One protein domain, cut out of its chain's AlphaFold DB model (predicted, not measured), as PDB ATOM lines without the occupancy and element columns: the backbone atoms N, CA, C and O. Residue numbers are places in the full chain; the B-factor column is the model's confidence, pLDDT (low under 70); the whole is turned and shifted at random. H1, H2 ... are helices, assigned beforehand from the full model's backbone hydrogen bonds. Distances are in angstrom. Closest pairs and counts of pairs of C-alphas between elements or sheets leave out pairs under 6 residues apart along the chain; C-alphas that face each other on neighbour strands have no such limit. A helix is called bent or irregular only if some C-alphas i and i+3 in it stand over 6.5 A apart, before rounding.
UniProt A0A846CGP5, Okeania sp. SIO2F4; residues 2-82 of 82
ATOM      1  N   ASN A   2     185.693 228.749 112.123       61.97
ATOM      2  CA  ASN A   2     185.589 229.950 112.978       61.97
ATOM      3  C   ASN A   2     184.284 230.768 112.847       61.97
ATOM      4  O   ASN A   2     183.854 231.328 113.848       61.97
ATOM      5  N   LYS A   3     183.624 230.799 111.674       62.94
ATOM      6  CA  LYS A   3     182.357 231.545 111.476       62.94
ATOM      7  C   LYS A   3     181.165 230.958 112.249       62.94
ATOM      8  O   LYS A   3     180.415 231.694 112.868       62.94
ATOM      9  N   LEU A   4     181.042 229.631 112.297       72.00
ATOM     10  CA  LEU A   4     179.932 228.966 112.995       72.00
ATOM     11  C   LEU A   4     179.947 229.267 114.502       72.00
ATOM     12  O   LEU A   4     178.920 229.580 115.089       72.00
ATOM     13  N   LYS A   5     181.139 229.278 115.111       73.19
ATOM     14  CA  LYS A   5     181.320 229.606 116.533       73.19
ATOM     15  C   LYS A   5     181.012 231.071 116.862       73.19
ATOM     16  O   LYS A   5     180.570 231.362 117.973       73.19
ATOM     17  N   SER A   6     181.289 232.003 115.947       74.75
ATOM     18  CA  SER A   6     180.919 233.412 116.133       74.75
ATOM     19  C   SER A   6     179.416 233.626 115.981       74.75
ATOM     20  O   SER A   6     178.838 234.369 116.773       74.75
ATOM     21  N   ASP A   7     178.783 232.922 115.043       75.56
ATOM     22  CA  ASP A   7     177.341 233.010 114.812       75.56
ATOM     23  C   ASP A   7     176.558 232.416 115.995       75.56
ATOM     24  O   ASP A   7     175.608 233.028 116.480       75.56
ATOM     25  N   GLU A   8     177.013 231.287 116.553       80.44
ATOM     26  CA  GLU A   8     176.454 230.700 117.780       80.44
ATOM     27  C   GLU A   8     176.596 231.629 118.993       80.44
ATOM     28  O   GLU A   8     175.660 231.778 119.781       80.44
ATOM     29  N   ARG A   9     177.743 232.305 119.140       77.94
ATOM     30  CA  ARG A   9     177.947 233.295 120.213       77.94
ATOM     31  C   ARG A   9     177.016 234.491 120.078       77.94
ATOM     32  O   ARG A   9     176.476 234.946 121.086       77.94
ATOM     33  N   LEU A  10     176.827 234.991 118.859       79.12
ATOM     34  CA  LEU A  10     175.894 236.079 118.591       79.12
ATOM     35  C   LEU A  10     174.465 235.650 118.940       79.12
ATOM     36  O   LEU A  10     173.766 236.370 119.653       79.12
ATOM     37  N   ARG A  11     174.059 234.448 118.517       79.94
ATOM     38  CA  ARG A  11     172.721 233.914 118.794       79.94
ATOM     39  C   ARG A  11     172.469 233.714 120.287       79.94
ATOM     40  O   ARG A  11     171.432 234.149 120.772       79.94
ATOM     41  N   ASN A  12     173.433 233.164 121.028       81.38
ATOM     42  CA  ASN A  12     173.335 233.014 122.484       81.38
ATOM     43  C   ASN A  12     173.201 234.363 123.200       81.38
ATOM     44  O   ASN A  12     172.454 234.480 124.170       81.38
ATOM     45  N   ASN A  13     173.907 235.395 122.729       82.38
ATOM     46  CA  ASN A  13     173.802 236.740 123.296       82.38
ATOM     47  C   ASN A  13     172.402 237.335 123.051       82.38
ATOM     48  O   ASN A  13     171.765 237.848 123.973       82.38
ATOM     49  N   ILE A  14     171.884 237.175 121.829       78.31
ATOM     50  CA  ILE A  14     170.529 237.595 121.456       78.31
ATOM     51  C   ILE A  14     169.478 236.838 122.288       78.31
ATOM     52  O   ILE A  14     168.679 237.476 122.974       78.31
ATOM     53  N   GLU A  15     169.500 235.501 122.305       79.69
ATOM     54  CA  GLU A  15     168.574 234.668 123.094       79.69
ATOM     55  C   GLU A  15     168.635 235.008 124.592       79.69
ATOM     56  O   GLU A  15     167.598 235.082 125.251       79.69
ATOM     57  N   GLY A  16     169.824 235.313 125.123       80.00
ATOM     58  CA  GLY A  16     170.001 235.769 126.500       80.00
ATOM     59  C   GLY A  16     169.282 237.089 126.798       80.00
ATOM     60  O   GLY A  16     168.585 237.197 127.810       80.00
ATOM     61  N   LYS A  17     169.382 238.086 125.907       78.75
ATOM     62  CA  LYS A  17     168.669 239.371 126.043       78.75
ATOM     63  C   LYS A  17     167.152 239.205 125.914       78.75
ATOM     64  O   LYS A  17     166.415 239.781 126.712       78.75
ATOM     65  N   PHE A  18     166.685 238.363 124.991       71.19
ATOM     66  CA  PHE A  18     165.265 238.008 124.876       71.19
ATOM     67  C   PHE A  18     164.750 237.258 126.116       71.19
ATOM     68  O   PHE A  18     163.644 237.528 126.587       71.19
ATOM     69  N   GLY A  19     165.557 236.367 126.696       76.44
ATOM     70  CA  GLY A  19     165.244 235.667 127.942       76.44
ATOM     71  C   GLY A  19     165.136 236.610 129.144       76.44
ATOM     72  O   GLY A  19     164.206 236.481 129.942       76.44
ATOM     73  N   GLN A  20     166.028 237.602 129.248       76.50
ATOM     74  CA  GLN A  20     165.928 238.662 130.259       76.50
ATOM     75  C   GLN A  20     164.668 239.510 130.075       76.50
ATOM     76  O   GLN A  20     163.993 239.822 131.053       76.50
ATOM     77  N   ALA A  21     164.318 239.836 128.831       68.88
ATOM     78  CA  ALA A  21     163.114 240.593 128.516       68.88
ATOM     79  C   ALA A  21     161.838 239.817 128.913       68.88
ATOM     80  O   ALA A  21     160.958 240.362 129.581       68.88
ATOM     81  N   LYS A  22     161.769 238.514 128.602       68.19
ATOM     82  CA  LYS A  22     160.661 237.628 129.004       68.19
ATOM     83  C   LYS A  22     160.521 237.463 130.518       68.19
ATOM     84  O   LYS A  22     159.424 237.660 131.034       68.19
ATOM     85  N   ARG A  23     161.609 237.126 131.222       70.25
ATOM     86  CA  ARG A  23     161.582 236.799 132.664       70.25
ATOM     87  C   ARG A  23     161.602 238.023 133.580       70.25
ATOM     88  O   ARG A  23     160.936 238.017 134.605       70.25
ATOM     89  N   GLY A  24     162.379 239.050 133.235       63.94
ATOM     90  CA  GLY A  24     162.587 240.232 134.077       63.94
ATOM     91  C   GLY A  24     161.542 241.329 133.881       63.94
ATOM     92  O   GLY A  24     161.254 242.064 134.819       63.94
ATOM     93  N   PHE A  25     160.946 241.421 132.688       61.66
ATOM     94  CA  PHE A  25     160.006 242.491 132.334       61.66
ATOM     95  C   PHE A  25     158.601 241.978 131.990       61.66
ATOM     96  O   PHE A  25     157.794 242.718 131.434       61.66
ATOM     97  N   ASN A  26     158.283 240.725 132.345       61.84
ATOM     98  CA  ASN A  26     156.957 240.121 132.167       61.84
ATOM     99  C   ASN A  26     156.424 240.188 130.720       61.84
ATOM    100  O   ASN A  26     155.212 240.211 130.508       61.84
ATOM    101  N   LEU A  27     157.301 240.144 129.710       60.03
ATOM    102  CA  LEU A  27     156.885 240.055 128.302       60.03
ATOM    103  C   LEU A  27     156.058 238.791 128.002       60.03
ATOM    104  O   LEU A  27     155.249 238.804 127.084       60.03
ATOM    105  N   GLU A  28     156.193 237.724 128.800       57.62
ATOM    106  CA  GLU A  28     155.314 236.539 128.731       57.62
ATOM    107  C   GLU A  28     153.871 236.807 129.191       57.62
ATOM    108  O   GLU A  28     152.965 236.066 128.819       57.62
ATOM    109  N   LYS A  29     153.638 237.871 129.971       55.22
ATOM    110  CA  LYS A  29     152.314 238.302 130.453       55.22
ATOM    111  C   LYS A  29     151.694 239.419 129.618       55.22
ATOM    112  O   LYS A  29     150.560 239.804 129.901       55.22
ATOM    113  N   VAL A  30     152.379 239.921 128.588       58.50
ATOM    114  CA  VAL A  30     151.789 240.847 127.609       58.50
ATOM    115  C   VAL A  30     150.847 240.048 126.696       58.50
ATOM    116  O   VAL A  30     151.097 239.829 125.517       58.50
ATOM    117  N   MET A  31     149.730 239.590 127.263       53.22
ATOM    118  CA  MET A  31     148.552 239.115 126.542       53.22
ATOM    119  C   MET A  31     147.716 240.333 126.134       53.22
ATOM    120  O   MET A  31     146.579 240.504 126.570       53.22
ATOM    121  N   ALA A  32     148.289 241.252 125.351       49.31
ATOM    122  CA  ALA A  32     147.491 242.349 124.825       49.31
ATOM    123  C   ALA A  32     146.570 241.779 123.739       49.31
ATOM    124  O   ALA A  32     147.017 241.299 122.702       49.31
ATOM    125  N   LYS A  33     145.264 241.826 124.000       54.19
ATOM    126  CA  LYS A  33     144.179 241.323 123.143       54.19
ATOM    127  C   LYS A  33     144.062 242.072 121.795       54.19
ATOM    128  O   LYS A  33     143.199 241.733 120.995       54.19
ATOM    129  N   LEU A  34     144.918 243.077 121.553       59.84
ATOM    130  CA  LEU A  34     144.939 243.949 120.378       59.84
ATOM    131  C   LEU A  34     146.396 244.187 119.898       59.84
ATOM    132  O   LEU A  34     147.236 244.576 120.716       59.84
ATOM    133  N   PRO A  35     146.711 243.971 118.604       58.62
ATOM    134  CA  PRO A  35     148.086 243.932 118.083       58.62
ATOM    135  C   PRO A  35     148.866 245.262 118.142       58.62
ATOM    136  O   PRO A  35     150.092 245.240 118.211       58.62
ATOM    137  N   GLU A  36     148.200 246.420 118.164       59.41
ATOM    138  CA  GLU A  36     148.890 247.720 118.295       59.41
ATOM    139  C   GLU A  36     149.441 247.967 119.710       59.41
ATOM    140  O   GLU A  36     150.516 248.551 119.893       59.41
ATOM    141  N   ILE A  37     148.728 247.489 120.734       63.56
ATOM    142  CA  ILE A  37     149.089 247.714 122.139       63.56
ATOM    143  C   ILE A  37     150.224 246.769 122.553       63.56
ATOM    144  O   ILE A  37     151.110 247.168 123.311       63.56
ATOM    145  N   SER A  38     150.259 245.543 122.013       66.06
ATOM    146  CA  SER A  38     151.382 244.621 122.232       66.06
ATOM    147  C   SER A  38     152.677 245.150 121.624       66.06
ATOM    148  O   SER A  38     153.698 245.127 122.303       66.06
ATOM    149  N   ALA A  39     152.653 245.666 120.390       70.94
ATOM    150  CA  ALA A  39     153.848 246.205 119.737       70.94
ATOM    151  C   ALA A  39     154.458 247.373 120.529       70.94
ATOM    152  O   ALA A  39     155.667 247.402 120.770       70.94
ATOM    153  N   THR A  40     153.612 248.290 121.005       76.44
ATOM    154  CA  THR A  40     154.047 249.437 121.814       76.44
ATOM    155  C   THR A  40     154.602 248.991 123.169       76.44
ATOM    156  O   THR A  40     155.667 249.453 123.578       76.44
ATOM    157  N   ALA A  41     153.944 248.042 123.844       78.38
ATOM    158  CA  ALA A  41     154.435 247.481 125.103       78.38
ATOM    159  C   ALA A  41     155.800 246.795 124.927       78.38
ATOM    160  O   ALA A  41     156.712 247.039 125.714       78.38
ATOM    161  N   ILE A  42     155.974 246.010 123.859       78.50
ATOM    162  CA  ILE A  42     157.242 245.353 123.527       78.50
ATOM    163  C   ILE A  42     158.343 246.391 123.268       78.50
ATOM    164  O   ILE A  42     159.434 246.277 123.831       78.50
ATOM    165  N   ALA A  43     158.061 247.420 122.465       81.06
ATOM    166  CA  ALA A  43     159.014 248.485 122.159       81.06
ATOM    167  C   ALA A  43     159.457 249.244 123.419       81.06
ATOM    168  O   ALA A  43     160.653 249.453 123.626       81.06
ATOM    169  N   ILE A  44     158.514 249.592 124.301       81.88
ATOM    170  CA  ILE A  44     158.812 250.247 125.581       81.88
ATOM    171  C   ILE A  44     159.626 249.318 126.487       81.88
ATOM    172  O   ILE A  44     160.596 249.764 127.096       81.88
ATOM    173  N   THR A  45     159.304 248.023 126.558       81.19
ATOM    174  CA  THR A  45     160.098 247.067 127.340       81.19
ATOM    175  C   THR A  45     161.544 246.998 126.851       81.19
ATOM    176  O   THR A  45     162.467 247.081 127.663       81.19
ATOM    177  N   PHE A  46     161.767 246.907 125.537       79.38
ATOM    178  CA  PHE A  46     163.121 246.927 124.981       79.38
ATOM    179  C   PHE A  46     163.841 248.253 125.237       79.38
ATOM    180  O   PHE A  46     165.024 248.244 125.583       79.38
ATOM    181  N   LEU A  47     163.133 249.380 125.148       83.69
ATOM    182  CA  LEU A  47     163.675 250.697 125.473       83.69
ATOM    183  C   LEU A  47     164.134 250.772 126.937       83.69
ATOM    184  O   LEU A  47     165.264 251.175 127.205       83.69
ATOM    185  N   VAL A  48     163.304 250.326 127.882       83.69
ATOM    186  CA  VAL A  48     163.632 250.315 129.318       83.69
ATOM    187  C   VAL A  48     164.812 249.386 129.614       83.69
ATOM    188  O   VAL A  48     165.701 249.746 130.389       83.69
ATOM    189  N   ILE A  49     164.888 248.215 128.975       80.12
ATOM    190  CA  ILE A  49     166.043 247.308 129.106       80.12
ATOM    191  C   ILE A  49     167.325 247.997 128.632       80.12
ATOM    192  O   ILE A  49     168.351 247.947 129.317       80.12
ATOM    193  N   ASN A  50     167.269 248.663 127.481       81.81
ATOM    194  CA  ASN A  50     168.434 249.323 126.912       81.81
ATOM    195  C   ASN A  50     168.890 250.506 127.783       81.81
ATOM    196  O   ASN A  50     170.065 250.603 128.136       81.81
ATOM    197  N   ILE A  51     167.948 251.342 128.230       84.19
ATOM    198  CA  ILE A  51     168.211 252.484 129.117       84.19
ATOM    199  C   ILE A  51     168.729 252.022 130.482       84.19
ATOM    200  O   ILE A  51     169.685 252.593 130.986       84.19
ATOM    201  N   SER A  52     168.160 250.975 131.082       82.31
ATOM    202  CA  SER A  52     168.620 250.474 132.387       82.31
ATOM    203  C   SER A  52     170.040 249.906 132.341       82.31
ATOM    204  O   SER A  52     170.772 250.013 133.323       82.31
ATOM    205  N   THR A  53     170.451 249.338 131.205       82.94
ATOM    206  CA  THR A  53     171.832 248.881 131.001       82.94
ATOM    207  C   THR A  53     172.779 250.079 130.924       82.94
ATOM    208  O   THR A  53     173.749 250.134 131.677       82.94
ATOM    209  N   LEU A  54     172.435 251.081 130.109       82.94
ATOM    210  CA  LEU A  54     173.205 252.322 129.984       82.94
ATOM    211  C   LEU A  54     173.289 253.096 131.308       82.94
ATOM    212  O   LEU A  54     174.357 253.578 131.671       82.94
ATOM    213  N   LEU A  55     172.190 253.181 132.065       82.19
ATOM    214  CA  LEU A  55     172.169 253.834 133.377       82.19
ATOM    215  C   LEU A  55     173.066 253.118 134.383       82.19
ATOM    216  O   LEU A  55     173.743 253.787 135.151       82.19
ATOM    217  N   LYS A  56     173.098 251.780 134.391       83.62
ATOM    218  CA  LYS A  56     173.991 251.024 135.284       83.62
ATOM    219  C   LYS A  56     175.458 251.297 134.975       83.62
ATOM    220  O   LYS A  56     176.240 251.488 135.900       83.62
ATOM    221  N   GLU A  57     175.823 251.342 133.698       85.44
ATOM    222  CA  GLU A  57     177.191 251.655 133.277       85.44
ATOM    223  C   GLU A  57     177.565 253.100 133.620       85.44
ATOM    224  O   GLU A  57     178.598 253.335 134.248       85.44
ATOM    225  N   ALA A  58     176.692 254.060 133.303       82.19
ATOM    226  CA  ALA A  58     176.897 255.468 133.636       82.19
ATOM    227  C   ALA A  58     176.991 255.695 135.152       82.19
ATOM    228  O   ALA A  58     177.859 256.431 135.615       82.19
ATOM    229  N   PHE A  59     176.138 255.035 135.936       79.38
ATOM    230  CA  PHE A  59     176.154 255.127 137.393       79.38
ATOM    231  C   PHE A  59     177.402 254.473 137.991       79.38
ATOM    232  O   PHE A  59     177.995 255.025 138.912       79.38
ATOM    233  N   SER A  60     177.854 253.344 137.441       80.94
ATOM    234  CA  SER A  60     179.111 252.703 137.843       80.94
ATOM    235  C   SER A  60     180.316 253.619 137.597       80.94
ATOM    236  O   SER A  60     181.126 253.833 138.497       80.94
ATOM    237  N   LEU A  61     180.397 254.238 136.413       83.75
ATOM    238  CA  LEU A  61     181.442 255.215 136.085       83.75
ATOM    239  C   LEU A  61     181.373 256.455 136.983       83.75
ATOM    240  O   LEU A  61     182.403 256.933 137.454       83.75
ATOM    241  N   PHE A  62     180.165 256.953 137.254       80.56
ATOM    242  CA  PHE A  62     179.941 258.073 138.164       80.56
ATOM    243  C   PHE A  62     180.428 257.755 139.585       80.56
ATOM    244  O   PHE A  62     181.156 258.554 140.171       80.56
ATOM    245  N   LEU A  63     180.085 256.579 140.120       81.25
ATOM    246  CA  LEU A  63     180.535 256.132 141.438       81.25
ATOM    247  C   LEU A  63     182.049 255.932 141.499       81.25
ATOM    248  O   LEU A  63     182.656 256.304 142.498       81.25
ATOM    249  N   TYR A  64     182.659 255.378 140.452       81.75
ATOM    250  CA  TYR A  64     184.110 255.223 140.380       81.75
ATOM    251  C   TYR A  64     184.814 256.586 140.403       81.75
ATOM    252  O   TYR A  64     185.672 256.836 141.248       81.75
ATOM    253  N   PHE A  65     184.383 257.511 139.541       77.50
ATOM    254  CA  PHE A  65     184.967 258.847 139.457       77.50
ATOM    255  C   PHE A  65     184.765 259.666 140.740       77.50
ATOM    256  O   PHE A  65     185.668 260.383 141.170       77.50
ATOM    257  N   PHE A  66     183.589 259.574 141.364       73.88
ATOM    258  CA  PHE A  66     183.305 260.290 142.606       73.88
ATOM    259  C   PHE A  66     183.993 259.637 143.814       73.88
ATOM    260  O   PHE A  66     184.531 260.340 144.667       73.88
ATOM    261  N   GLY A  67     184.034 258.304 143.863       69.06
ATOM    262  CA  GLY A  67     184.656 257.521 144.931       69.06
ATOM    263  C   GLY A  67     186.168 257.714 145.031       69.06
ATOM    264  O   GLY A  67     186.691 257.866 146.131       69.06
ATOM    265  N   GLU A  68     186.887 257.789 143.906       65.12
ATOM    266  CA  GLU A  68     188.328 258.086 143.948       65.12
ATOM    267  C   GLU A  68     188.613 259.484 144.507       65.12
ATOM    268  O   GLU A  68     189.545 259.669 145.290       65.12
ATOM    269  N   LYS A  69     187.788 260.478 144.157       63.84
ATOM    270  CA  LYS A  69     187.961 261.853 144.641       63.84
ATOM    271  C   LYS A  69     187.669 261.976 146.131       63.84
ATOM    272  O   LYS A  69     188.380 262.710 146.814       63.84
ATOM    273  N   THR A  70     186.669 261.260 146.645       62.56
ATOM    274  CA  THR A  70     186.353 261.270 148.079       62.56
ATOM    275  C   THR A  70     187.397 260.517 148.897       62.56
ATOM    276  O   THR A  70     187.826 261.044 149.919       62.56
ATOM    277  N   ILE A  71     187.881 259.356 148.437       69.12
ATOM    278  CA  ILE A  71     188.956 258.603 149.110       69.12
ATOM    279  C   ILE A  71     190.256 259.413 149.136       69.12
ATOM    280  O   ILE A  71     190.878 259.536 150.189       69.12
ATOM    281  N   PHE A  72     190.651 260.018 148.012       67.19
ATOM    282  CA  PHE A  72     191.867 260.831 147.944       67.19
ATOM    283  C   PHE A  72     191.775 262.080 148.831       67.19
ATOM    284  O   PHE A  72     192.712 262.380 149.570       67.19
ATOM    285  N   ALA A  73     190.634 262.778 148.818       68.19
ATOM    286  CA  ALA A  73     190.402 263.927 149.691       68.19
ATOM    287  C   ALA A  73     190.423 263.534 151.178       68.19
ATOM    288  O   ALA A  73     191.030 264.232 151.987       68.19
ATOM    289  N   PHE A  74     189.824 262.396 151.539       75.69
ATOM    290  CA  PHE A  74     189.826 261.892 152.912       75.69
ATOM    291  C   PHE A  74     191.236 261.489 153.373       75.69
ATOM    292  O   PHE A  74     191.652 261.860 154.468       75.69
ATOM    293  N   CYS A  75     192.013 260.813 152.519       68.62
ATOM    294  CA  CYS A  75     193.425 260.514 152.778       68.62
ATOM    295  C   CYS A  75     194.267 261.782 152.970       68.62
ATOM    296  O   CYS A  75     195.094 261.824 153.877       68.62
ATOM    297  N   LEU A  76     194.054 262.820 152.156       74.56
ATOM    298  CA  LEU A  76     194.798 264.077 152.267       74.56
ATOM    299  C   LEU A  76     194.498 264.812 153.582       74.56
ATOM    300  O   LEU A  76     195.406 265.397 154.168       74.56
ATOM    301  N   ILE A  77     193.248 264.753 154.052       76.75
ATOM    302  CA  ILE A  77     192.824 265.317 155.341       76.75
ATOM    303  C   ILE A  77     193.455 264.540 156.501       76.75
ATOM    304  O   ILE A  77     194.040 265.162 157.381       76.75
ATOM    305  N   ILE A  78     193.407 263.203 156.483       74.94
ATOM    306  CA  ILE A  78     194.039 262.357 157.512       74.94
ATOM    307  C   ILE A  78     195.555 262.612 157.583       74.94
ATOM    308  O   ILE A  78     196.096 262.710 158.674       74.94
ATOM    309  N   LEU A  79     196.233 262.754 156.438       75.38
ATOM    310  CA  LEU A  79     197.681 262.994 156.385       75.38
ATOM    311  C   LEU A  79     198.098 264.438 156.721       75.38
ATOM    312  O   LEU A  79     199.265 264.657 157.027       75.38
ATOM    313  N   ASN A  80     197.197 265.423 156.621       69.25
ATOM    314  CA  ASN A  80     197.494 266.820 156.983       69.25
ATOM    315  C   ASN A  80     197.095 267.181 158.419       69.25
ATOM    316  O   ASN A  80     197.661 268.118 158.974       69.25
ATOM    317  N   TYR A  81     196.095 266.505 158.987       69.00
ATOM    318  CA  TYR A  81     195.507 266.860 160.283       69.00
ATOM    319  C   TYR A  81     195.655 265.774 161.363       69.00
ATOM    320  O   TYR A  81     195.174 265.985 162.477       69.00
ATOM    321  N   GLY A  82     196.277 264.632 161.050       56.72
ATOM    322  CA  GLY A  82     196.694 263.607 162.016       56.72
ATOM    323  C   GLY A  82     198.181 263.704 162.317       56.72
ATOM    324  O   GLY A  82     198.532 263.568 163.509       56.72
TER     325      GLY A  82
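AT A GLANCE: This is residues 2 to 82 of the 82 residues of a protein of Okeania sp. SIO2F4 (UniProt A0A846CGP5). Two long helices make a lopsided T or L: H1 meets H2 at about a right angle, with Ala 21 of H1 near residues 45 to 49 of H2, and the link of residues 25 to 34 loops from one helix to the other beside this corner. Two long arms stick out from it, residues 2 to 16 of H1 and residues 51 to 82, of which 51 to 81 belong to H2. The printed part has 81 residues with two named helices, H1 then H2, and no named strand; the class is all helix. The whole is extended, with a radius of gyration of the C-alphas of 21.7 A, and flat, spanning 68 by 41 by 16 A.

IN THESE COORDINATES: H1 is residues 2 to 24, 32.9 A from first to last C-alpha, beginning at C-alpha 2 at (185.589, 229.950, 112.978). H2 is residues 35 to 81, 67.5 A long, from C-alpha 35 at (148.086, 243.932, 118.083) to C-alpha 81 at (195.507, 266.860, 160.283). Neither helix is bent.

HOW THE PARTS SIT: H1 and H2 only just touch, with 3 pairs of C-alphas within 8 A. H1 touches with residue 21 alone and H2 with residues 45 to 49 alone; the closest C-alphas, those of Ala 21 and Thr 45, are 7.2 A apart. Their lines are about perpendicular, at 86 degrees, and their centres are 24.5 A apart. In H1 every O i to N i+4 pair is within hydrogen-bond range; in H2, 42 of 43 are.

THE WHOLE: The two C-alphas farthest apart, those of Leu 34 and Gly 82, are 69.3 A apart. The printed part has no cut, and the link from H1 to H2, 10 residues, is short. The mean pLDDT of the printed part is 72.8; 30 residues are under 70, among them residues 24 to 38 and 67 to 73.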